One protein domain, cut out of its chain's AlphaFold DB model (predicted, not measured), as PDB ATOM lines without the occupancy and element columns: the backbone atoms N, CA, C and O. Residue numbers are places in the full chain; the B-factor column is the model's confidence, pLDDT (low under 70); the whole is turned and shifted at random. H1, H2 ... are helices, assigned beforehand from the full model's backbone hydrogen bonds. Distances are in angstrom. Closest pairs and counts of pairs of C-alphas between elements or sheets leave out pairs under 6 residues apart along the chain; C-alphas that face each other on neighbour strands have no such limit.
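What this domain is: This is residues 21 to 181 of the 182 residues of an uncharacterized protein of Flavobacterium rivuli WB 3.3-2 = DSM 21788 (UniProt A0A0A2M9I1). Two long helices, H2 and H6, lie side by side and run opposite ways as the core, with short helices at both ends: H1 near the last residues of H6, H3 across its first. On one side of this pair lie H4 and H5; on the other side H7 packs on the pair, and the helical hairpin of H8 and H9 lies beyond, H9 packing on H7. The printed part has 161 residues with nine named helices, H1 to H9 in chain order, and no named strand; the class is all helix. It is compact, with a radius of gyration of the C-alphas of 16.3 A and spans of 47 by 37 by 27 A.

Where its parts are: Find C-alpha 30 at (325.051, 330.829, 293.611); from there H2, residues 30 to 53, runs 34.4 A to C-alpha 53 at (308.802, 360.844, 298.079). H6, residues 97 to 119, is 32.4 A long. Before H2 look for H1, residues 21 to 28; after it come H3, residues 56 to 61, H4, residues 65 to 74, 14.0 A long, and H5, residues 83 to 87. Past H6 you meet H7, residues 138 to 143, then H8, residues 149 to 161, 17.9 A long. H9, residues 167 to 179, runs 18.3 A and ends at C-alpha 179, (295.133, 343.166, 289.648).

How they stand to each other: Start at the hub, H6, which touches five helices. It touches H2 at a shallow tilt of 25 degrees, opposite ways; their closest C-alphas, of Met 40 and Val 108, are 5.5 A apart. With residues 118 to 119 alone H6 touches H1, the closest C-alphas being those of Lys 22 and Tyr 119, 4.7 A apart. With residues 97 to 98 alone it touches H3, about perpendicular at 86 degrees, closest at the C-alphas of Lys 59 and Asn 97, 5.8 A. H5 touches it at Leu 87 and Lys 107, whose C-alphas are closest, 6.4 A apart. H4 only just touches H2, with 3 pairs of C-alphas within 8 A, closest at Asn 46 and Leu 72, 7.8 A. H6 and H7 form a helical hairpin, closest at the C-alphas of Phe 109 and Phe 141, 7.4 A. H7 touches H9 at a shallow tilt of 10 degrees, the same way, closest at the C-alphas of Val 139 and Phe 173, 6.0 A. H8 and H9 are a hairpin too, closest at the C-alphas of Tyr 160 and Tyr 170, 6.8 A. H6 and H9 are apart. Every O i to N i+4 pair is within hydrogen-bond range in H1 to H6, H8 and H9; in H7 it is 0 of 2, with 3 of 3 O i to N i+3 pairs.

The domain as a whole: The C-alphas of Glu 21 and Thr 57, the two farthest apart, are 50.4 A from each other. The printed part has no cut. The link from H6 to H7, residues 120 to 137, is long; look there for residues 130 to 131, paired antiparallel with 134 to 135. The mean pLDDT of the printed part is 90.1, and residue 181 is under 70.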
ATOM      1  N   GLU A  21     321.369 320.547 284.558       86.50
ATOM      2  CA  GLU A  21     322.425 321.460 284.103       86.50
ATOM      3  C   GLU A  21     322.254 322.865 284.691       86.50
ATOM      4  O   GLU A  21     323.206 323.427 285.236       86.50
ATOM      5  N   LYS A  22     321.035 323.416 284.646       89.81
ATOM      6  CA  LYS A  22     320.717 324.713 285.260       89.81
ATOM      7  C   LYS A  22     320.941 324.708 286.769       89.81
ATOM      8  O   LYS A  22     321.477 325.679 287.298       89.81
ATOM      9  N   ASP A  23     320.570 323.633 287.460       89.19
ATOM     10  CA  ASP A  23     320.805 323.486 288.900       89.19
ATOM     11  C   ASP A  23     322.298 323.392 289.236       89.19
ATOM     12  O   ASP A  23     322.760 324.022 290.189       89.19
ATOM     13  N   ALA A  24     323.077 322.662 288.434       90.94
ATOM     14  CA  ALA A  24     324.526 322.585 288.593       90.94
ATOM     15  C   ALA A  24     325.196 323.949 288.360       90.94
ATOM     16  O   ALA A  24     326.035 324.370 289.162       90.94
ATOM     17  N   LEU A  25     324.788 324.668 287.307       93.69
ATOM     18  CA  LEU A  25     325.236 326.036 287.035       93.69
ATOM     19  C   LEU A  25     324.866 326.975 288.183       93.69
ATOM     20  O   LEU A  25     325.710 327.733 288.654       93.69
ATOM     21  N   LEU A  26     323.630 326.889 288.679       94.31
ATOM     22  CA  LEU A  26     323.168 327.732 289.772       94.31
ATOM     23  C   LEU A  26     323.934 327.459 291.063       94.31
ATOM     24  O   LEU A  26     324.282 328.398 291.770       94.31
ATOM     25  N   LYS A  27     324.233 326.193 291.361       94.44
ATOM     26  CA  LYS A  27     325.039 325.814 292.524       94.44
ATOM     27  C   LYS A  27     326.464 326.362 292.430       94.44
ATOM     28  O   LYS A  27     326.991 326.838 293.431       94.44
ATOM     29  N   ARG A  28     327.078 326.320 291.241       95.62
ATOM     30  CA  ARG A  28     328.408 326.902 290.994       95.62
ATOM     31  C   ARG A  28     328.398 328.421 291.180       95.62
ATOM     32  O   ARG A  28     329.266 328.960 291.859       95.62
ATOM     33  N   ASP A  29     327.394 329.093 290.621       96.31
ATOM     34  CA  ASP A  29     327.342 330.558 290.523       96.31
ATOM     35  C   ASP A  29     326.426 331.198 291.583       96.31
ATOM     36  O   ASP A  29     326.034 332.363 291.469       96.31
ATOM     37  N   GLN A  30     326.088 330.458 292.644       94.62
ATOM     38  CA  GLN A  30     325.051 330.829 293.611       94.62
ATOM     39  C   GLN A  30     325.284 332.215 294.222       94.62
ATOM     40  O   GLN A  30     324.356 333.019 294.313       94.62
ATOM     41  N   ASN A  31     326.524 332.518 294.612       94.44
ATOM     42  CA  ASN A  31     326.878 333.812 295.200       94.44
ATOM     43  C   ASN A  31     326.742 334.961 294.193       94.44
ATOM     44  O   ASN A  31     326.308 336.048 294.560       94.44
ATOM     45  N   ILE A  32     327.047 334.715 292.917       94.94
ATOM     46  CA  ILE A  32     326.916 335.714 291.852       94.94
ATOM     47  C   ILE A  32     325.437 336.037 291.633       94.94
ATOM     48  O   ILE A  32     325.050 337.206 291.610       94.94
ATOM     49  N   VAL A  33     324.591 335.008 291.512       95.31
ATOM     50  CA  VAL A  33     323.143 335.184 291.333       95.31
ATOM     51  C   VAL A  33     322.524 335.855 292.558       95.31
ATOM     52  O   VAL A  33     321.747 336.798 292.415       95.31
ATOM     53  N   LYS A  34     322.917 335.436 293.766       95.00
ATOM     54  CA  LYS A  34     322.470 336.047 295.021       95.00
ATOM     55  C   LYS A  34     322.833 337.530 295.095       95.00
ATOM     56  O   LYS A  34     321.956 338.339 295.384       95.00
ATOM     57  N   ASN A  35     324.078 337.898 294.797       95.00
ATOM     58  CA  ASN A  35     324.510 339.296 294.820       95.00
ATOM     59  C   ASN A  35     323.733 340.145 293.811       95.00
ATOM     60  O   ASN A  35     323.279 341.235 294.149       95.00
ATOM     61  N   LYS A  36     323.501 339.623 292.598       95.31
ATOM     62  CA  LYS A  36     322.658 340.302 291.603       95.31
ATOM     63  C   LYS A  36     321.238 340.522 292.119       95.31
ATOM     64  O   LYS A  36     320.735 341.632 292.018       95.31
ATOM     65  N   LEU A  37     320.610 339.506 292.709       95.00
ATOM     66  CA  LEU A  37     319.249 339.619 293.247       95.00
ATOM     67  C   LEU A  37     319.156 340.613 294.417       95.00
ATOM     68  O   LEU A  37     318.190 341.371 294.485       95.00
ATOM     69  N   ILE A  38     320.163 340.654 295.298       95.38
ATOM     70  CA  ILE A  38     320.254 341.644 296.385       95.38
ATOM     71  C   ILE A  38     320.393 343.058 295.815       95.38
ATOM     72  O   ILE A  38     319.661 343.954 296.228       95.38
ATOM     73  N   LEU A  39     321.286 343.257 294.840       95.88
ATOM     74  CA  LEU A  39     321.463 344.556 294.193       95.88
ATOM     75  C   LEU A  39     320.188 345.012 293.481       95.88
ATOM     76  O   LEU A  39     319.771 346.155 293.637       95.88
ATOM     77  N   MET A  40     319.544 344.114 292.734       95.19
ATOM     78  CA  MET A  40     318.279 344.395 292.060       95.19
ATOM     79  C   MET A  40     317.209 344.835 293.062       95.19
ATOM     80  O   MET A  40     316.506 345.808 292.806       95.19
ATOM     81  N   HIS A  41     317.095 344.154 294.209       94.12
ATOM     82  CA  HIS A  41     316.149 344.538 295.258       94.12
ATOM     83  C   HIS A  41     316.476 345.908 295.854       94.12
ATOM     84  O   HIS A  41     315.589 346.740 296.017       94.12
ATOM     85  N   TYR A  42     317.748 346.145 296.171       95.25
ATOM     86  CA  TYR A  42     318.212 347.418 296.705       95.25
ATOM     87  C   TYR A  42     317.895 348.579 295.758       95.25
ATOM     88  O   TYR A  42     317.373 349.600 296.206       95.25
ATOM     89  N   LEU A  43     318.143 348.402 294.458       95.25
ATOM     90  CA  LEU A  43     317.805 349.387 293.435       95.25
ATOM     91  C   LEU A  43     316.292 349.597 293.336       95.25
ATOM     92  O   LEU A  43     315.850 350.737 293.438       95.25
ATOM     93  N   ASP A  44     315.499 348.528 293.207       92.50
ATOM     94  CA  ASP A  44     314.033 348.625 293.119       92.50
ATOM     95  C   ASP A  44     313.443 349.388 294.313       92.50
ATOM     96  O   ASP A  44     312.693 350.346 294.133       92.50
ATOM     97  N   SER A  45     313.835 349.014 295.533       91.75
ATOM     98  CA  SER A  45     313.312 349.600 296.769       91.75
ATOM     99  C   SER A  45     313.701 351.070 296.936       91.75
ATOM    100  O   SER A  45     312.836 351.905 297.199       91.75
ATOM    101  N   ASN A  46     314.986 351.407 296.773       93.88
ATOM    102  CA  ASN A  46     315.459 352.777 296.992       93.88
ATOM    103  C   ASN A  46     314.975 353.728 295.899       93.88
ATOM    104  O   ASN A  46     314.576 354.851 296.199       93.88
ATOM    105  N   VAL A  47     314.987 353.284 294.640       92.81
ATOM    106  CA  VAL A  47     314.517 354.105 293.521       92.81
ATOM    107  C   VAL A  47     313.015 354.312 293.636       92.81
ATOM    108  O   VAL A  47     312.563 355.448 293.574       92.81
ATOM    109  N   LEU A  48     312.229 353.271 293.920       90.06
ATOM    110  CA  LEU A  48     310.801 353.462 294.160       90.06
ATOM    111  C   LEU A  48     310.537 354.433 295.316       90.06
ATOM    112  O   LEU A  48     309.676 355.304 295.194       90.06
ATOM    113  N   HIS A  49     311.269 354.309 296.425       91.75
ATOM    114  CA  HIS A  49     311.116 355.215 297.559       91.75
ATOM    115  C   HIS A  49     311.416 356.669 297.171       91.75
ATOM    116  O   HIS A  49     310.599 357.545 297.432       91.75
ATOM    117  N   TYR A  50     312.528 356.920 296.477       91.69
ATOM    118  CA  TYR A  50     312.882 358.253 295.990       91.69
ATOM    119  C   TYR A  50     311.808 358.827 295.057       91.69
ATOM    120  O   TYR A  50     311.310 359.924 295.280       91.69
ATOM    121  N   PHE A  51     311.350 358.058 294.065       88.62
ATOM    122  CA  PHE A  51     310.325 358.523 293.127       88.62
ATOM    123  C   PHE A  51     308.934 358.670 293.752       88.62
ATOM    124  O   PHE A  51     308.080 359.338 293.172       88.62
ATOM    125  N   THR A  52     308.665 358.058 294.902       88.06
ATOM    126  CA  THR A  52     307.390 358.233 295.616       88.06
ATOM    127  C   THR A  52     307.437 359.351 296.653       88.06
ATOM    128  O   THR A  52     306.377 359.851 297.019       88.06
ATOM    129  N   SER A  53     308.627 359.779 297.086       88.12
ATOM    130  CA  SER A  53     308.802 360.844 298.079       88.12
ATOM    131  C   SER A  53     308.980 362.240 297.479       88.12
ATOM    132  O   SER A  53     308.633 363.217 298.138       88.12
ATOM    133  N   ILE A  54     309.467 362.351 296.241       86.69
ATOM    134  CA  ILE A  54     309.657 363.643 295.564       86.69
ATOM    135  C   ILE A  54     308.394 364.129 294.837       86.69
ATOM    136  O   ILE A  54     307.605 363.347 294.288       86.69
ATOM    137  N   THR A  55     308.223 365.447 294.781       84.06
ATOM    138  CA  THR A  55     307.153 366.120 294.039       84.06
ATOM    139  C   THR A  55     307.318 365.952 292.528       84.06
ATOM    140  O   THR A  55     308.393 365.646 292.013       84.06
ATOM    141  N   LYS A  56     306.240 366.194 291.771       78.81
ATOM    142  CA  LYS A  56     306.293 366.177 290.299       78.81
ATOM    143  C   LYS A  56     307.301 367.197 289.746       78.81
ATOM    144  O   LYS A  56     308.051 366.873 288.839       78.81
ATOM    145  N   THR A  57     307.360 368.391 290.330       76.00
ATOM    146  CA  THR A  57     308.301 369.440 289.916       76.00
ATOM    147  C   THR A  57     309.758 369.009 290.108       76.00
ATOM    148  O   THR A  57     310.578 369.235 289.223       76.00
ATOM    149  N   GLU A  58     310.080 368.352 291.225       81.31
ATOM    150  CA  GLU A  58     311.426 367.816 291.483       81.31
ATOM    151  C   GLU A  58     311.778 366.678 290.515       81.31
ATOM    152  O   GLU A  58     312.914 366.603 290.041       81.31
ATOM    153  N   LYS A  59     310.795 365.835 290.147       75.94
ATOM    154  CA  LYS A  59     310.966 364.816 289.095       75.94
ATOM    155  C   LYS A  59     311.379 365.461 287.782       75.94
ATOM    156  O   LYS A  59     312.425 365.102 287.250       75.94
ATOM    157  N   ASP A  60     310.595 366.427 287.315       75.94
ATOM    158  CA  ASP A  60     310.771 367.046 286.000       75.94
ATOM    159  C   ASP A  60     312.084 367.847 285.908       75.94
ATOM    160  O   ASP A  60     312.708 367.894 284.851       75.94
ATOM    161  N   LYS A  61     312.539 368.442 287.020       77.75
ATOM    162  CA  LYS A  61     313.777 369.239 287.072       77.75
ATOM    163  C   LYS A  61     315.045 368.453 287.421       77.75
ATOM    164  O   LYS A  61     316.134 369.013 287.333       77.75
ATOM    165  N   GLY A  62     314.936 367.191 287.842       75.44
ATOM    166  CA  GLY A  62     316.101 366.406 288.276       75.44
ATOM    167  C   GLY A  62     316.677 366.824 289.638       75.44
ATOM    168  O   GLY A  62     317.806 366.455 289.967       75.44
ATOM    169  N   GLU A  63     315.940 367.605 290.433       80.31
ATOM    170  CA  GLU A  63     316.439 368.135 291.706       80.31
ATOM    171  C   GLU A  63     316.732 366.984 292.693       80.31
ATOM    172  O   GLU A  63     315.931 366.071 292.900       80.31
ATOM    173  N   GLY A  64     317.936 366.983 293.274       85.81
ATOM    174  CA  GLY A  64     318.368 365.969 294.243       85.81
ATOM    175  C   GLY A  64     318.846 364.631 293.660       85.81
ATOM    176  O   GLY A  64     319.402 363.833 294.417       85.81
ATOM    177  N   LEU A  65     318.729 364.393 292.346       91.56
ATOM    178  CA  LEU A  65     319.129 363.123 291.716       91.56
ATOM    179  C   LEU A  65     320.614 362.808 291.921       91.56
ATOM    180  O   LEU A  65     320.963 361.692 292.292       91.56
ATOM    181  N   ALA A  66     321.494 363.796 291.744       91.75
ATOM    182  CA  ALA A  66     322.933 363.609 291.932       91.75
ATOM    183  C   ALA A  66     323.281 363.180 293.368       91.75
ATOM    184  O   ALA A  66     324.094 362.278 293.581       91.75
ATOM    185  N   TYR A  67     322.633 363.802 294.356       92.00
ATOM    186  CA  TYR A  67     322.812 363.462 295.765       92.00
ATOM    187  C   TYR A  67     322.273 362.060 296.070       92.00
ATOM    188  O   TYR A  67     322.966 361.242 296.676       92.00
ATOM    189  N   PHE A  68     321.067 361.754 295.587       93.75
ATOM    190  CA  PHE A  68     320.459 360.438 295.727       93.75
ATOM    191  C   PHE A  68     321.317 359.333 295.087       93.75
ATOM    192  O   PHE A  68     321.606 358.328 295.732       93.75
ATOM    193  N   TYR A  69     321.796 359.539 293.860       94.50
ATOM    194  CA  TYR A  69     322.631 358.579 293.141       94.50
ATOM    195  C   TYR A  69     323.980 358.343 293.833       94.50
ATOM    196  O   TYR A  69     324.421 357.202 293.977       94.50
ATOM    197  N   LYS A  70     324.612 359.401 294.357       92.75
ATOM    198  CA  LYS A  70     325.829 359.264 295.167       92.75
ATOM    199  C   LYS A  70     325.583 358.404 296.411       92.75
ATOM    200  O   LYS A  70     326.399 357.532 296.724       92.75
ATOM    201  N   ASN A  71     324.457 358.608 297.095       93.50
ATOM    202  CA  ASN A  71     324.072 357.792 298.248       93.50
ATOM    203  C   ASN A  71     323.772 356.343 297.843       93.50
ATOM    204  O   ASN A  71     324.158 355.428 298.569       93.50
ATOM    205  N   LEU A  72     323.153 356.123 296.679       94.00
ATOM    206  CA  LEU A  72     322.920 354.785 296.138       94.00
ATOM    207  C   LEU A  72     324.228 354.015 295.937       94.00
ATOM    208  O   LEU A  72     324.316 352.868 296.370       94.00
ATOM    209  N   ILE A  73     325.230 354.641 295.310       93.56
ATOM    210  CA  ILE A  73     326.556 354.036 295.107       93.56
ATOM    211  C   ILE A  73     327.244 353.784 296.452       93.56
ATOM    212  O   ILE A  73     327.795 352.709 296.666       93.56
ATOM    213  N   THR A  74     327.203 354.761 297.360       92.81
ATOM    214  CA  THR A  74     327.884 354.671 298.663       92.81
ATOM    215  C   THR A  74     327.339 353.522 299.510       92.81
ATOM    216  O   THR A  74     328.111 352.794 300.125       92.81
ATOM    217  N   ASN A  75     326.020 353.325 299.506       94.00
ATOM    218  CA  ASN A  75     325.341 352.297 300.298       94.00
ATOM    219  C   ASN A  75     325.126 350.983 299.523       94.00
ATOM    220  O   ASN A  75     324.228 350.205 299.843       94.00
ATOM    221  N   ASN A  76     325.924 350.736 298.482       93.44
ATOM    222  CA  ASN A  76     325.832 349.535 297.661       93.44
ATOM    223  C   ASN A  76     325.940 348.250 298.524       93.44
ATOM    224  O   ASN A  76     326.933 348.071 299.231       93.44
ATOM    225  N   PRO A  77     324.957 347.331 298.469       94.00
ATOM    226  CA  PRO A  77     324.860 346.214 299.416       94.00
ATOM    227  C   PRO A  77     325.782 345.028 299.095       94.00
ATOM    228  O   PRO A  77     325.867 344.083 299.880       94.00
ATOM    229  N   VAL A  78     326.418 345.019 297.921       93.31
ATOM    230  CA  VAL A  78     327.220 343.891 297.423       93.31
ATOM    231  C   VAL A  78     328.547 344.380 296.859       93.31
ATOM    232  O   VAL A  78     328.606 345.436 296.248       93.31
ATOM    233  N   ALA A  79     329.621 343.604 297.002       88.56
ATOM    234  CA  ALA A  79     330.934 344.018 296.494       88.56
ATOM    235  C   ALA A  79     330.998 344.085 294.955       88.56
ATOM    236  O   ALA A  79     331.735 344.896 294.404       88.56
ATOM    237  N   SER A  80     330.240 343.230 294.259       88.06
ATOM    238  CA  SER A  80     330.165 343.205 292.797       88.06
ATOM    239  C   SER A  80     328.888 342.487 292.321       88.06
ATOM    240  O   SER A  80     328.511 341.470 292.926       88.06
ATOM    241  N   PRO A  81     328.230 342.965 291.244       89.88
ATOM    242  CA  PRO A  81     328.522 344.226 290.545       89.88
ATOM    243  C   PRO A  81     328.183 345.449 291.412       89.88
ATOM    244  O   PRO A  81     327.345 345.355 292.307       89.88
ATOM    245  N   THR A  82     328.833 346.588 291.169       93.25
ATOM    246  CA  THR A  82     328.454 347.861 291.808       93.25
ATOM    247  C   THR A  82     327.199 348.455 291.160       93.25
ATOM    248  O   THR A  82     326.821 348.073 290.050       93.25
ATOM    249  N   VAL A  83     326.552 349.425 291.819       94.56
ATOM    250  CA  VAL A  83     325.410 350.172 291.249       94.56
ATOM    251  C   VAL A  83     325.760 350.780 289.887       94.56
ATOM    252  O   VAL A  83     325.020 350.591 288.922       94.56
ATOM    253  N   GLY A  84     326.902 351.467 289.796       93.25
ATOM    254  CA  GLY A  84     327.349 352.120 288.566       93.25
ATOM    255  C   GLY A  84     327.616 351.131 287.432       93.25
ATOM    256  O   GLY A  84     327.185 351.359 286.301       93.25
ATOM    257  N   GLU A  85     328.262 350.002 287.734       94.19
ATOM    258  CA  GLU A  85     328.508 348.921 286.767       94.19
ATOM    259  C   GLU A  85     327.209 348.270 286.289       94.19
ATOM    260  O   GLU A  85     327.016 348.057 285.092       94.19
ATOM    261  N   PHE A  86     326.300 347.961 287.217       95.81
ATOM    262  CA  PHE A  86     325.036 347.303 286.902       95.81
ATOM    263  C   PHE A  86     324.153 348.175 286.007       95.81
ATOM    264  O   PHE A  86     323.561 347.687 285.040       95.81
ATOM    265  N   LEU A  87     324.089 349.474 286.306       95.50
ATOM    266  CA  LEU A  87     323.292 350.428 285.543       95.50
ATOM    267  C   LEU A  87     323.975 350.878 284.244       95.50
ATOM    268  O   LEU A  87     323.284 351.267 283.307       95.50
ATOM    269  N   GLY A  88     325.299 350.740 284.140       93.94
ATOM    270  CA  GLY A  88     326.079 351.154 282.971       93.94
ATOM    271  C   GLY A  88     326.486 352.628 282.981       93.94
ATOM    272  O   GLY A  88     326.991 353.112 281.976       93.94
ATOM    273  N   TYR A  89     326.294 353.323 284.103       91.69
ATOM    274  CA  TYR A  89     326.734 354.707 284.295       91.69
ATOM    275  C   TYR A  89     328.191 354.803 284.774       91.69
ATOM    276  O   TYR A  89     328.815 355.854 284.673       91.69
ATOM    277  N   GLY A  90     328.751 353.728 285.341       87.19
ATOM    278  CA  GLY A  90     330.059 353.789 285.993       87.19
ATOM    279  C   GLY A  90     330.065 354.846 287.103       87.19
ATOM    280  O   GLY A  90     329.289 354.747 288.053       87.19
ATOM    281  N   ASN A  91     330.913 355.867 286.959       82.31
ATOM    282  CA  ASN A  91     331.008 356.992 287.898       82.31
ATOM    283  C   ASN A  91     330.175 358.217 287.476       82.31
ATOM    284  O   ASN A  91     330.205 359.237 288.164       82.31
ATOM    285  N   GLU A  92     329.464 358.146 286.351       90.31
ATOM    286  CA  GLU A  92     328.671 359.258 285.833       90.31
ATOM    287  C   GLU A  92     327.326 359.367 286.551       90.31
ATOM    288  O   GLU A  92     326.721 358.372 286.952       90.31
ATOM    289  N   VAL A  93     326.858 360.604 286.721       89.06
ATOM    290  CA  VAL A  93     325.544 360.881 287.300       89.06
ATOM    291  C   VAL A  93     324.493 360.828 286.186       89.06
ATOM    292  O   VAL A  93     324.710 361.434 285.134       89.06
ATOM    293  N   PRO A  94     323.348 360.161 286.400       90.44
ATOM    294  CA  PRO A  94     322.260 360.146 285.430       90.44
ATOM    295  C   PRO A  94     321.752 361.559 285.105       90.44
ATOM    296  O   PRO A  94     321.640 362.406 285.992       90.44
ATOM    297  N   ALA A  95     321.409 361.802 283.838       87.88
ATOM    298  CA  ALA A  95     321.073 363.139 283.343       87.88
ATOM    299  C   ALA A  95     319.752 363.692 283.904       87.88
ATOM    300  O   ALA A  95     319.645 364.885 284.179       87.88
ATOM    301  N   ASN A  96     318.737 362.842 284.058       88.56
ATOM    302  CA  ASN A  96     317.443 363.224 284.613       88.56
ATOM    303  C   ASN A  96     316.751 362.027 285.278       88.56
ATOM    304  O   ASN A  96     317.141 360.869 285.110       88.56
ATOM    305  N   ASN A  97     315.710 362.331 286.050       88.31
ATOM    306  CA  ASN A  97     314.974 361.349 286.833       88.31
ATOM    307  C   ASN A  97     314.246 360.317 285.955       88.31
ATOM    308  O   ASN A  97     314.276 359.129 286.267       88.31
ATOM    309  N   ALA A  98     313.609 360.740 284.862       86.81
ATOM    310  CA  ALA A  98     312.851 359.830 284.006       86.81
ATOM    311  C   ALA A  98     313.758 358.746 283.397       86.81
ATOM    312  O   ALA A  98     313.507 357.556 283.596       86.81
ATOM    313  N   ASP A  99     314.865 359.157 282.776       88.50
ATOM    314  CA  ASP A  99     315.835 358.242 282.164       88.50
ATOM    315  C   ASP A  99     316.479 357.324 283.203       88.50
ATOM    316  O   ASP A  99     316.689 356.133 282.957       88.50
ATOM    317  N   PHE A 100     316.768 357.849 284.396       92.81
ATOM    318  CA  PHE A 100     317.322 357.051 285.480       92.81
ATOM    319  C   PHE A 100     316.351 355.960 285.949       92.81
ATOM    320  O   PHE A 100     316.753 354.802 286.085       92.81
ATOM    321  N   PHE A 101     315.079 356.305 286.165       90.44
ATOM    322  CA  PHE A 101     314.055 355.347 286.578       90.44
ATOM    323  C   PHE A 101     313.852 354.248 285.533       90.44
ATOM    324  O   PHE A 101     313.877 353.063 285.875       90.44
ATOM    325  N   ASP A 102     313.702 354.634 284.264       89.12
ATOM    326  CA  ASP A 102     313.533 353.687 283.163       89.12
ATOM    327  C   ASP A 102     314.765 352.781 283.025       89.12
ATOM    328  O   ASP A 102     314.621 351.563 282.922       89.12
ATOM    329  N   THR A 103     315.979 353.330 283.156       93.44
ATOM    330  CA  THR A 103     317.220 352.537 283.130       93.44
ATOM    331  C   THR A 103     317.263 351.510 284.255       93.44
ATOM    332  O   THR A 103     317.591 350.346 284.020       93.44
ATOM    333  N   VAL A 104     316.941 351.911 285.489       94.06
ATOM    334  CA  VAL A 104     316.906 350.989 286.634       94.06
ATOM    335  C   VAL A 104     315.895 349.878 286.377       94.06
ATOM    336  O   VAL A 104     316.219 348.702 286.553       94.06
ATOM    337  N   SER A 105     314.700 350.244 285.916       91.06
ATOM    338  CA  SER A 105     313.633 349.305 285.594       91.06
ATOM    339  C   SER A 105     314.091 348.284 284.547       91.06
ATOM    340  O   SER A 105     314.065 347.077 284.803       91.06
ATOM    341  N   ASP A 106     314.616 348.750 283.415       91.62
ATOM    342  CA  ASP A 106     315.065 347.901 282.313       91.62
ATOM    343  C   ASP A 106     316.233 346.992 282.714       91.62
ATOM    344  O   ASP A 106     316.256 345.811 282.357       91.62
ATOM    345  N   LYS A 107     317.189 347.494 283.506       94.69
ATOM    346  CA  LYS A 107     318.333 346.702 283.984       94.69
ATOM    347  C   LYS A 107     317.916 345.630 284.979       94.69
ATOM    348  O   LYS A 107     318.362 344.488 284.856       94.69
ATOM    349  N   VAL A 108     317.034 345.953 285.927       94.56
ATOM    350  CA  VAL A 108     316.475 344.971 286.870       94.56
ATOM    351  C   VAL A 108     315.725 343.880 286.106       94.56
ATOM    352  O   VAL A 108     315.948 342.690 286.335       94.56
ATOM    353  N   PHE A 109     314.895 344.248 285.133       91.81
ATOM    354  CA  PHE A 109     314.135 343.269 284.362       91.81
ATOM    355  C   PHE A 109     314.984 342.424 283.425       91.81
ATOM    356  O   PHE A 109     314.825 341.199 283.394       91.81
ATOM    357  N   GLY A 110     315.915 343.047 282.709       93.50
ATOM    358  CA  GLY A 110     316.880 342.345 281.874       93.50
ATOM    359  C   GLY A 110     317.700 341.346 282.690       93.50
ATOM    360  O   GLY A 110     317.863 340.199 282.269       93.50
ATOM    361  N   ALA A 111     318.138 341.731 283.892       95.25
ATOM    362  CA  ALA A 111     318.863 340.846 284.796       95.25
ATOM    363  C   ALA A 111     318.005 339.663 285.273       95.25
ATOM    364  O   ALA A 111     318.482 338.530 285.245       95.25
ATOM    365  N   LEU A 112     316.740 339.889 285.651       94.69
ATOM    366  CA  LEU A 112     315.837 338.807 286.058       94.69
ATOM    367  C   LEU A 112     315.611 337.799 284.923       94.69
ATOM    368  O   LEU A 112     315.718 336.592 285.135       94.69
ATOM    369  N   ILE A 113     315.322 338.291 283.714       94.31
ATOM    370  CA  ILE A 113     315.126 337.447 282.529       94.31
ATOM    371  C   ILE A 113     316.390 336.635 282.244       94.31
ATOM    372  O   ILE A 113     316.303 335.423 282.044       94.31
ATOM    373  N   ASN A 114     317.559 337.277 282.279       95.56
ATOM    374  CA  ASN A 114     318.842 336.619 282.056       95.56
ATOM    375  C   ASN A 114     319.112 335.523 283.100       95.56
ATOM    376  O   ASN A 114     319.492 334.412 282.733       95.56
ATOM    377  N   ILE A 115     318.839 335.795 284.383       95.75
ATOM    378  CA  ILE A 115     318.974 334.798 285.450       95.75
ATOM    379  C   ILE A 115     318.077 333.588 285.170       95.75
ATOM    380  O   ILE A 115     318.550 332.458 285.221       95.75
ATOM    381  N   ILE A 116     316.809 333.805 284.815       95.06
ATOM    382  CA  ILE A 116     315.866 332.711 284.537       95.06
ATOM    383  C   ILE A 116     316.299 331.887 283.318       95.06
ATOM    384  O   ILE A 116     316.221 330.657 283.316       95.06
ATOM    385  N   GLN A 117     316.782 332.549 282.269       93.25
ATOM    386  CA  GLN A 117     317.232 331.867 281.061       93.25
ATOM    387  C   GLN A 117     318.446 330.970 281.332       93.25
ATOM    388  O   GLN A 117     318.431 329.814 280.911       93.25
ATOM    389  N   ILE A 118     319.441 331.472 282.071       94.31
ATOM    390  CA  ILE A 118     320.699 330.756 282.337       94.31
ATOM    391  C   ILE A 118     320.545 329.724 283.462       94.31
ATOM    392  O   ILE A 118     320.995 328.594 283.315       94.31
ATOM    393  N   TYR A 119     319.903 330.093 284.571       94.94
ATOM    394  CA  TYR A 119     319.881 329.310 285.815       94.94
ATOM    395  C   TYR A 119     318.496 328.757 286.171       94.94
ATOM    396  O   TYR A 119     318.358 327.994 287.125       94.94
ATOM    397  N   GLY A 120     317.445 329.136 285.443       93.88
ATOM    398  CA  GLY A 120     316.059 328.883 285.851       93.88
ATOM    399  C   GLY A 120     315.585 329.859 286.931       93.88
ATOM    400  O   GLY A 120     316.356 330.665 287.453       93.88
ATOM    401  N   TYR A 121     314.303 329.793 287.278       94.56
ATOM    402  CA  TYR A 121     313.702 330.693 288.260       94.56
ATOM    403  C   TYR A 121     314.324 330.507 289.656       94.56
ATOM    404  O   TYR A 121     314.281 329.397 290.192       94.56
ATOM    405  N   PRO A 122     314.907 331.558 290.265       93.69
ATOM    406  CA  PRO A 122     315.592 331.443 291.548       93.69
ATOM    407  C   PRO A 122     314.586 331.511 292.707       93.69
ATOM    408  O   PRO A 122     314.529 332.501 293.434       93.69
ATOM    409  N   SER A 123     313.763 330.469 292.852       92.62
ATOM    410  CA  SER A 123     312.812 330.341 293.961       92.62
ATOM    411  C   SER A 123     313.507 330.345 295.316       92.62
ATOM    412  O   SER A 123     314.701 330.060 295.432       92.62
ATOM    413  N   GLN A 124     312.734 330.613 296.368       89.12
ATOM    414  CA  GLN A 124     313.240 330.605 297.745       89.12
ATOM    415  C   GLN A 124     313.833 329.253 298.169       89.12
ATOM    416  O   GLN A 124     314.724 329.214 299.017       89.12
ATOM    417  N   GLU A 125     313.364 328.158 297.566       88.44
ATOM    418  CA  GLU A 125     313.889 326.807 297.793       88.44
ATOM    419  C   GLU A 125     315.264 326.601 297.138       88.44
ATOM    420  O   GLU A 125     316.095 325.866 297.667       88.44
ATOM    421  N   ARG A 126     315.535 327.285 296.016       91.38
ATOM    422  CA  ARG A 126     316.796 327.180 295.263       91.38
ATOM    423  C   ARG A 126     317.837 328.197 295.734       91.38
ATOM    424  O   ARG A 126     319.020 327.876 295.826       91.38
ATOM    425  N   ILE A 127     317.415 329.424 296.052       91.69
ATOM    426  CA  ILE A 127     318.282 330.486 296.578       91.69
ATOM    427  C   ILE A 127     317.572 331.226 297.710       91.69
ATOM    428  O   ILE A 127     316.704 332.071 297.493       91.69
ATOM    429  N   LYS A 128     318.023 330.980 298.941       91.00
ATOM    430  CA  LYS A 128     317.536 331.719 300.104       91.00
ATOM    431  C   LYS A 128     318.173 333.106 300.170       91.00
ATOM    432  O   LYS A 128     319.381 333.248 300.394       91.00
ATOM    433  N   ILE A 129     317.342 334.131 300.029       89.88
ATOM    434  CA  ILE A 129     317.721 335.536 300.183       89.88
ATOM    435  C   ILE A 129     316.934 336.105 301.356       89.88
ATOM    436  O   ILE A 129     315.710 336.015 301.388       89.88
ATOM    437  N   VAL A 130     317.652 336.670 302.325       88.81
ATOM    438  CA  VAL A 130     317.067 337.333 303.490       88.81
ATOM    439  C   VAL A 130     317.556 338.771 303.498       88.81
ATOM    440  O   VAL A 130     318.763 338.999 303.480       88.81
ATOM    441  N   ILE A 131     316.618 339.712 303.499       85.94
ATOM    442  CA  ILE A 131     316.867 341.157 303.527       85.94
ATOM    443  C   ILE A 131     316.021 341.709 304.670       85.94
ATOM    444  O   ILE A 131     314.834 341.392 304.758       85.94
ATOM    445  N   ASP A 132     316.642 342.431 305.603       84.81
ATOM    446  CA  ASP A 132     315.990 342.973 306.806       84.81
ATOM    447  C   ASP A 132     315.185 341.926 307.600       84.81
ATOM    448  O   ASP A 132     314.063 342.156 308.052       84.81
ATOM    449  N   GLY A 133     315.739 340.713 307.713       83.88
ATOM    450  CA  GLY A 133     315.106 339.588 308.410       83.88
ATOM    451  C   GLY A 133     313.925 338.945 307.669       83.88
ATOM    452  O   GLY A 133     313.343 337.990 308.179       83.88
ATOM    453  N   LYS A 134     313.580 339.413 306.463       85.19
ATOM    454  CA  LYS A 134     312.471 338.891 305.653       85.19
ATOM    455  C   LYS A 134     312.980 338.072 304.474       85.19
ATOM    456  O   LYS A 134     313.954 338.438 303.818       85.19
ATOM    457  N   SER A 135     312.300 336.959 304.196       85.75
ATOM    458  CA  SER A 135     312.583 336.138 303.016       85.75
ATOM    459  C   SER A 135     312.151 336.878 301.757       85.75
ATOM    460  O   SER A 135     311.012 337.333 301.653       85.75
ATOM    461  N   TYR A 136     313.061 336.991 300.801       86.19
ATOM    462  CA  TYR A 136     312.839 337.699 299.554       86.19
ATOM    463  C   TYR A 136     312.428 336.736 298.438       86.19
ATOM    464  O   TYR A 136     312.953 335.627 298.358       86.19
ATOM    465  N   THR A 137     311.492 337.136 297.573       86.81
ATOM    466  CA  THR A 137     311.127 336.373 296.368       86.81
ATOM    467  C   THR A 137     311.278 337.242 295.117       86.81
ATOM    468  O   THR A 137     310.824 338.391 295.118       86.81
ATOM    469  N   PRO A 138     311.866 336.717 294.024       86.56
ATOM    470  CA  PRO A 138     311.998 337.445 292.761       86.56
ATOM    471  C   PRO A 138     310.671 337.904 292.140       86.56
ATOM    472  O   PRO A 138     310.687 338.784 291.279       86.56
ATOM    473  N   VAL A 139     309.523 337.350 292.564       87.69
ATOM    474  CA  VAL A 139     308.197 337.775 292.079       87.69
ATOM    475  C   VAL A 139     307.976 339.277 292.250       87.69
ATOM    476  O   VAL A 139     307.302 339.879 291.422       87.69
ATOM    477  N   VAL A 140     308.545 339.925 293.271       84.38
ATOM    478  CA  VAL A 140     308.230 341.339 293.542       84.38
ATOM    479  C   VAL A 140     308.650 342.284 292.412       84.38
ATOM    480  O   VAL A 140     307.979 343.290 292.191       84.38
ATOM    481  N   PHE A 141     309.692 341.944 291.645       84.06
ATOM    482  CA  PHE A 141     310.159 342.784 290.541       84.06
ATOM    483  C   PHE A 141     309.077 342.944 289.474       84.06
ATOM    484  O   PHE A 141     308.818 344.040 288.985       84.06
ATOM    485  N   VAL A 142     308.375 341.857 289.148       79.12
ATOM    486  CA  VAL A 142     307.428 341.818 288.024       79.12
ATOM    487  C   VAL A 142     306.188 342.677 288.262       79.12
ATOM    488  O   VAL A 142     305.408 342.880 287.342       79.12
ATOM    489  N   THR A 143     306.007 343.196 289.479       75.19
ATOM    490  CA  THR A 143     304.888 344.068 289.842       75.19
ATOM    491  C   THR A 143     305.029 345.483 289.273       75.19
ATOM    492  O   THR A 143     304.022 346.173 289.130       75.19
ATOM    493  N   ARG A 144     306.235 345.921 288.881       75.12
ATOM    494  CA  ARG A 144     306.511 347.345 288.607       75.12
ATOM    495  C   ARG A 144     306.180 347.843 287.203       75.12
ATOM    496  O   ARG A 144     306.024 349.044 287.024       75.12
ATOM    497  N   THR A 145     306.069 346.966 286.206       77.44
ATOM    498  CA  THR A 145     305.758 347.380 284.827       77.44
ATOM    499  C   THR A 145     304.909 346.354 284.094       77.44
ATOM    500  O   THR A 145     305.016 345.158 284.359       77.44
ATOM    501  N   VAL A 146     304.110 346.826 283.138       84.12
ATOM    502  CA  VAL A 146     303.366 345.981 282.192       84.12
ATOM    503  C   VAL A 146     304.162 345.685 280.916       84.12
ATOM    504  O   VAL A 146     303.823 344.754 280.189       84.12
ATOM    505  N   LYS A 147     305.249 346.437 280.653       83.38
ATOM    506  CA  LYS A 147     306.059 346.346 279.417       83.38
ATOM    507  C   LYS A 147     306.572 344.922 279.139       83.38
ATOM    508  O   LYS A 147     306.730 344.534 277.987       83.38
ATOM    509  N   ILE A 148     306.809 344.131 280.186       84.44
ATOM    510  CA  ILE A 148     307.421 342.794 280.097       84.44
ATOM    511  C   ILE A 148     306.444 341.644 280.360       84.44
ATOM    512  O   ILE A 148     306.857 340.482 280.369       84.44
ATOM    513  N   ASP A 149     305.162 341.938 280.593       88.81
ATOM    514  CA  ASP A 149     304.195 340.963 281.105       88.81
ATOM    515  C   ASP A 149     304.104 339.714 280.226       88.81
ATOM    516  O   ASP A 149     304.094 338.599 280.741       88.81
ATOM    517  N   ALA A 150     304.074 339.872 278.899       89.81
ATOM    518  CA  ALA A 150     304.016 338.741 277.973       89.81
ATOM    519  C   ALA A 150     305.239 337.817 278.120       89.81
ATOM    520  O   ALA A 150     305.099 336.591 278.208       89.81
ATOM    521  N   THR A 151     306.434 338.404 278.205       90.94
ATOM    522  CA  THR A 151     307.698 337.678 278.365       90.94
ATOM    523  C   THR A 151     307.744 336.945 279.698       90.94
ATOM    524  O   THR A 151     308.007 335.741 279.727       90.94
ATOM    525  N   VAL A 152     307.431 337.640 280.793       90.19
ATOM    526  CA  VAL A 152     307.473 337.078 282.146       90.19
ATOM    527  C   VAL A 152     306.396 336.013 282.337       90.19
ATOM    528  O   VAL A 152     306.709 334.945 282.852       90.19
ATOM    529  N   LYS A 153     305.163 336.221 281.849       92.12
ATOM    530  CA  LYS A 153     304.093 335.202 281.866       92.12
ATOM    531  C   LYS A 153     304.553 333.901 281.228       92.12
ATOM    532  O   LYS A 153     304.345 332.830 281.794       92.12
ATOM    533  N   ARG A 154     305.182 333.988 280.053       93.62
ATOM    534  CA  ARG A 154     305.698 332.813 279.346       93.62
ATOM    535  C   ARG A 154     306.801 332.123 280.149       93.62
ATOM    536  O   ARG A 154     306.735 330.909 280.319       93.62
ATOM    537  N   LEU A 155     307.779 332.885 280.643       93.94
ATOM    538  CA  LEU A 155     308.901 332.345 281.415       93.94
ATOM    539  C   LEU A 155     308.421 331.699 282.718       93.94
ATOM    540  O   LEU A 155     308.662 330.519 282.925       93.94
ATOM    541  N   PHE A 156     307.668 332.417 283.549       94.88
ATOM    542  CA  PHE A 156     307.229 331.936 284.861       94.88
ATOM    543  C   PHE A 156     306.305 330.723 284.737       94.88
ATOM    544  O   PHE A 156     306.437 329.772 285.500       94.88
ATOM    545  N   LYS A 157     305.422 330.691 283.729       95.25
ATOM    546  CA  LYS A 157     304.603 329.502 283.445       95.25
ATOM    547  C   LYS A 157     305.464 328.295 283.072       95.25
ATOM    548  O   LYS A 157     305.134 327.179 283.462       95.25
ATOM    549  N   SER A 158     306.531 328.498 282.298       94.44
ATOM    550  CA  SER A 158     307.472 327.429 281.951       94.44
ATOM    551  C   SER A 158     308.225 326.935 283.184       94.44
ATOM    552  O   SER A 158     308.268 325.735 283.426       94.44
ATOM    553  N   GLU A 159     308.757 327.855 283.986       94.62
ATOM    554  CA  GLU A 159     309.521 327.557 285.201       94.62
ATOM    555  C   GLU A 159     308.663 326.864 286.273       94.62
ATOM    556  O   GLU A 159     309.127 325.941 286.936       94.62
ATOM    557  N   TYR A 160     307.383 327.231 286.384       95.06
ATOM    558  CA  TYR A 160     306.410 326.526 287.218       95.06
ATOM    559  C   TYR A 160     306.164 325.093 286.730       95.06
ATOM    560  O   TYR A 160     306.206 324.153 287.521       95.06
ATOM    561  N   LYS A 161     305.966 324.892 285.419       93.62
ATOM    562  CA  LYS A 161     305.731 323.557 284.841       93.62
ATOM    563  C   LYS A 161     306.892 322.585 285.055       93.62
ATOM    564  O   LYS A 161     306.645 321.389 285.147       93.62
ATOM    565  N   ILE A 162     308.126 323.088 285.096       90.81
ATOM    566  CA  ILE A 162     309.335 322.275 285.307       90.81
ATOM    567  C   ILE A 162     309.763 322.197 286.781       90.81
ATOM    568  O   ILE A 162     310.771 321.568 287.078       90.81
ATOM    569  N   GLY A 163     309.012 322.815 287.701       90.75
ATOM    570  CA  GLY A 163     309.238 322.715 289.147       90.75
ATOM    571  C   GLY A 163     310.254 323.696 289.743       90.75
ATOM    572  O   GLY A 163     310.553 323.595 290.926       90.75
ATOM    573  N   ASN A 164     310.758 324.675 288.984       91.44
ATOM    574  CA  ASN A 164     311.683 325.688 289.516       91.44
ATOM    575  C   ASN A 164     310.999 326.763 290.355       91.44
ATOM    576  O   ASN A 164     311.654 327.427 291.158       91.44
ATOM    577  N   MET A 165     309.701 326.962 290.140       93.56
ATOM    578  CA  MET A 165     308.884 327.942 290.841       93.56
ATOM    579  C   MET A 165     307.837 327.219 291.677       93.56
ATOM    580  O   MET A 165     307.113 326.363 291.169       93.56
ATOM    581  N   THR A 166     307.730 327.582 292.953       93.12
ATOM    582  CA  THR A 166     306.710 327.000 293.828       93.12
ATOM    583  C   THR A 166     305.314 327.455 293.401       93.12
ATOM    584  O   THR A 166     305.138 328.526 292.809       93.12
ATOM    585  N   LYS A 167     304.282 326.672 293.742       94.00
ATOM    586  CA  LYS A 167     302.888 327.070 293.493       94.00
ATOM    587  C   LYS A 167     302.564 328.419 294.150       94.00
ATOM    588  O   LYS A 167     301.959 329.267 293.510       94.00
ATOM    589  N   GLY A 168     303.009 328.637 295.390       92.75
ATOM    590  CA  GLY A 168     302.754 329.883 296.121       92.75
ATOM    591  C   GLY A 168     303.352 331.115 295.435       92.75
ATOM    592  O   GLY A 168     302.678 332.137 295.305       92.75
ATOM    593  N   GLU A 169     304.586 331.017 294.932       92.69
ATOM    594  CA  GLU A 169     305.197 332.104 294.162       92.69
ATOM    595  C   GLU A 169     304.466 332.328 292.829       92.69
ATOM    596  O   GLU A 169     304.238 333.475 292.439       92.69
ATOM    597  N   TYR A 170     304.074 331.259 292.127       94.62
ATOM    598  CA  TYR A 170     303.364 331.377 290.850       94.62
ATOM    599  C   TYR A 170     301.964 331.989 291.019       94.62
ATOM    600  O   TYR A 170     301.592 332.891 290.270       94.62
ATOM    601  N   ASP A 171     301.213 331.575 292.039       93.94
ATOM    602  CA  ASP A 171     299.900 332.144 292.357       93.94
ATOM    603  C   ASP A 171     300.025 333.632 292.734       93.94
ATOM    604  O   ASP A 171     299.249 334.465 292.262       93.94
ATOM    605  N   THR A 172     301.061 333.989 293.504       91.69
ATOM    606  CA  THR A 172     301.390 335.386 293.843       91.69
ATOM    607  C   THR A 172     301.670 336.211 292.585       91.69
ATOM    608  O   THR A 172     301.159 337.322 292.428       91.69
ATOM    609  N   PHE A 173     302.440 335.658 291.648       92.25
ATOM    610  CA  PHE A 173     302.701 336.281 290.354       92.25
ATOM    611  C   PHE A 173     301.405 336.541 289.569       92.25
ATOM    612  O   PHE A 173     301.166 337.668 289.123       92.25
ATOM    613  N   ILE A 174     300.546 335.527 289.428       92.06
ATOM    614  CA  ILE A 174     299.271 335.648 288.709       92.06
ATOM    615  C   ILE A 174     298.358 336.685 289.367       92.06
ATOM    616  O   ILE A 174     297.745 337.488 288.656       92.06
ATOM    617  N   TYR A 175     298.306 336.719 290.700       91.06
ATOM    618  CA  TYR A 175     297.555 337.721 291.454       91.06
ATOM    619  C   TYR A 175     298.011 339.147 291.113       91.06
ATOM    620  O   TYR A 175     297.186 339.987 290.746       91.06
ATOM    621  N   PHE A 176     299.317 339.424 291.170       88.50
ATOM    622  CA  PHE A 176     299.840 340.762 290.885       88.50
ATOM    623  C   PHE A 176     299.586 341.204 289.448       88.50
ATOM    624  O   PHE A 176     299.233 342.352 289.198       88.50
ATOM    625  N   ILE A 177     299.740 340.308 288.479       87.38
ATOM    626  CA  ILE A 177     299.456 340.634 287.081       87.38
ATOM    627  C   ILE A 177     297.965 340.931 286.870       87.38
ATOM    628  O   ILE A 177     297.620 341.896 286.187       87.38
ATOM    629  N   SER A 178     297.082 340.118 287.450       85.88
ATOM    630  CA  SER A 178     295.634 340.219 287.224       85.88
ATOM    631  C   SER A 178     295.010 341.454 287.877       85.88
ATOM    632  O   SER A 178     293.982 341.935 287.414       85.88
ATOM    633  N   ASN A 179     295.629 341.987 288.935       82.25
ATOM    634  CA  ASN A 179     295.133 343.166 289.648       82.25
ATOM    635  C   ASN A 179     295.777 344.490 289.209       82.25
ATOM    636  O   ASN A 179     295.354 345.534 289.683       82.25
ATOM    637  N   ARG A 180     296.767 344.477 288.303       74.56
ATOM    638  CA  ARG A 180     297.346 345.706 287.713       74.56
ATOM    639  C   ARG A 180     296.582 346.237 286.503       74.56
ATOM    640  O   ARG A 180     296.832 347.348 286.061       74.56
ATOM    641  N   THR A 181     295.710 345.413 285.933       57.06
ATOM    642  CA  THR A 181     294.920 345.723 284.730       57.06
ATOM    643  C   THR A 181     293.491 346.171 285.053       57.06
ATOM    644  O   THR A 181     292.693 346.339 284.134       57.06
TER     645      THR A 181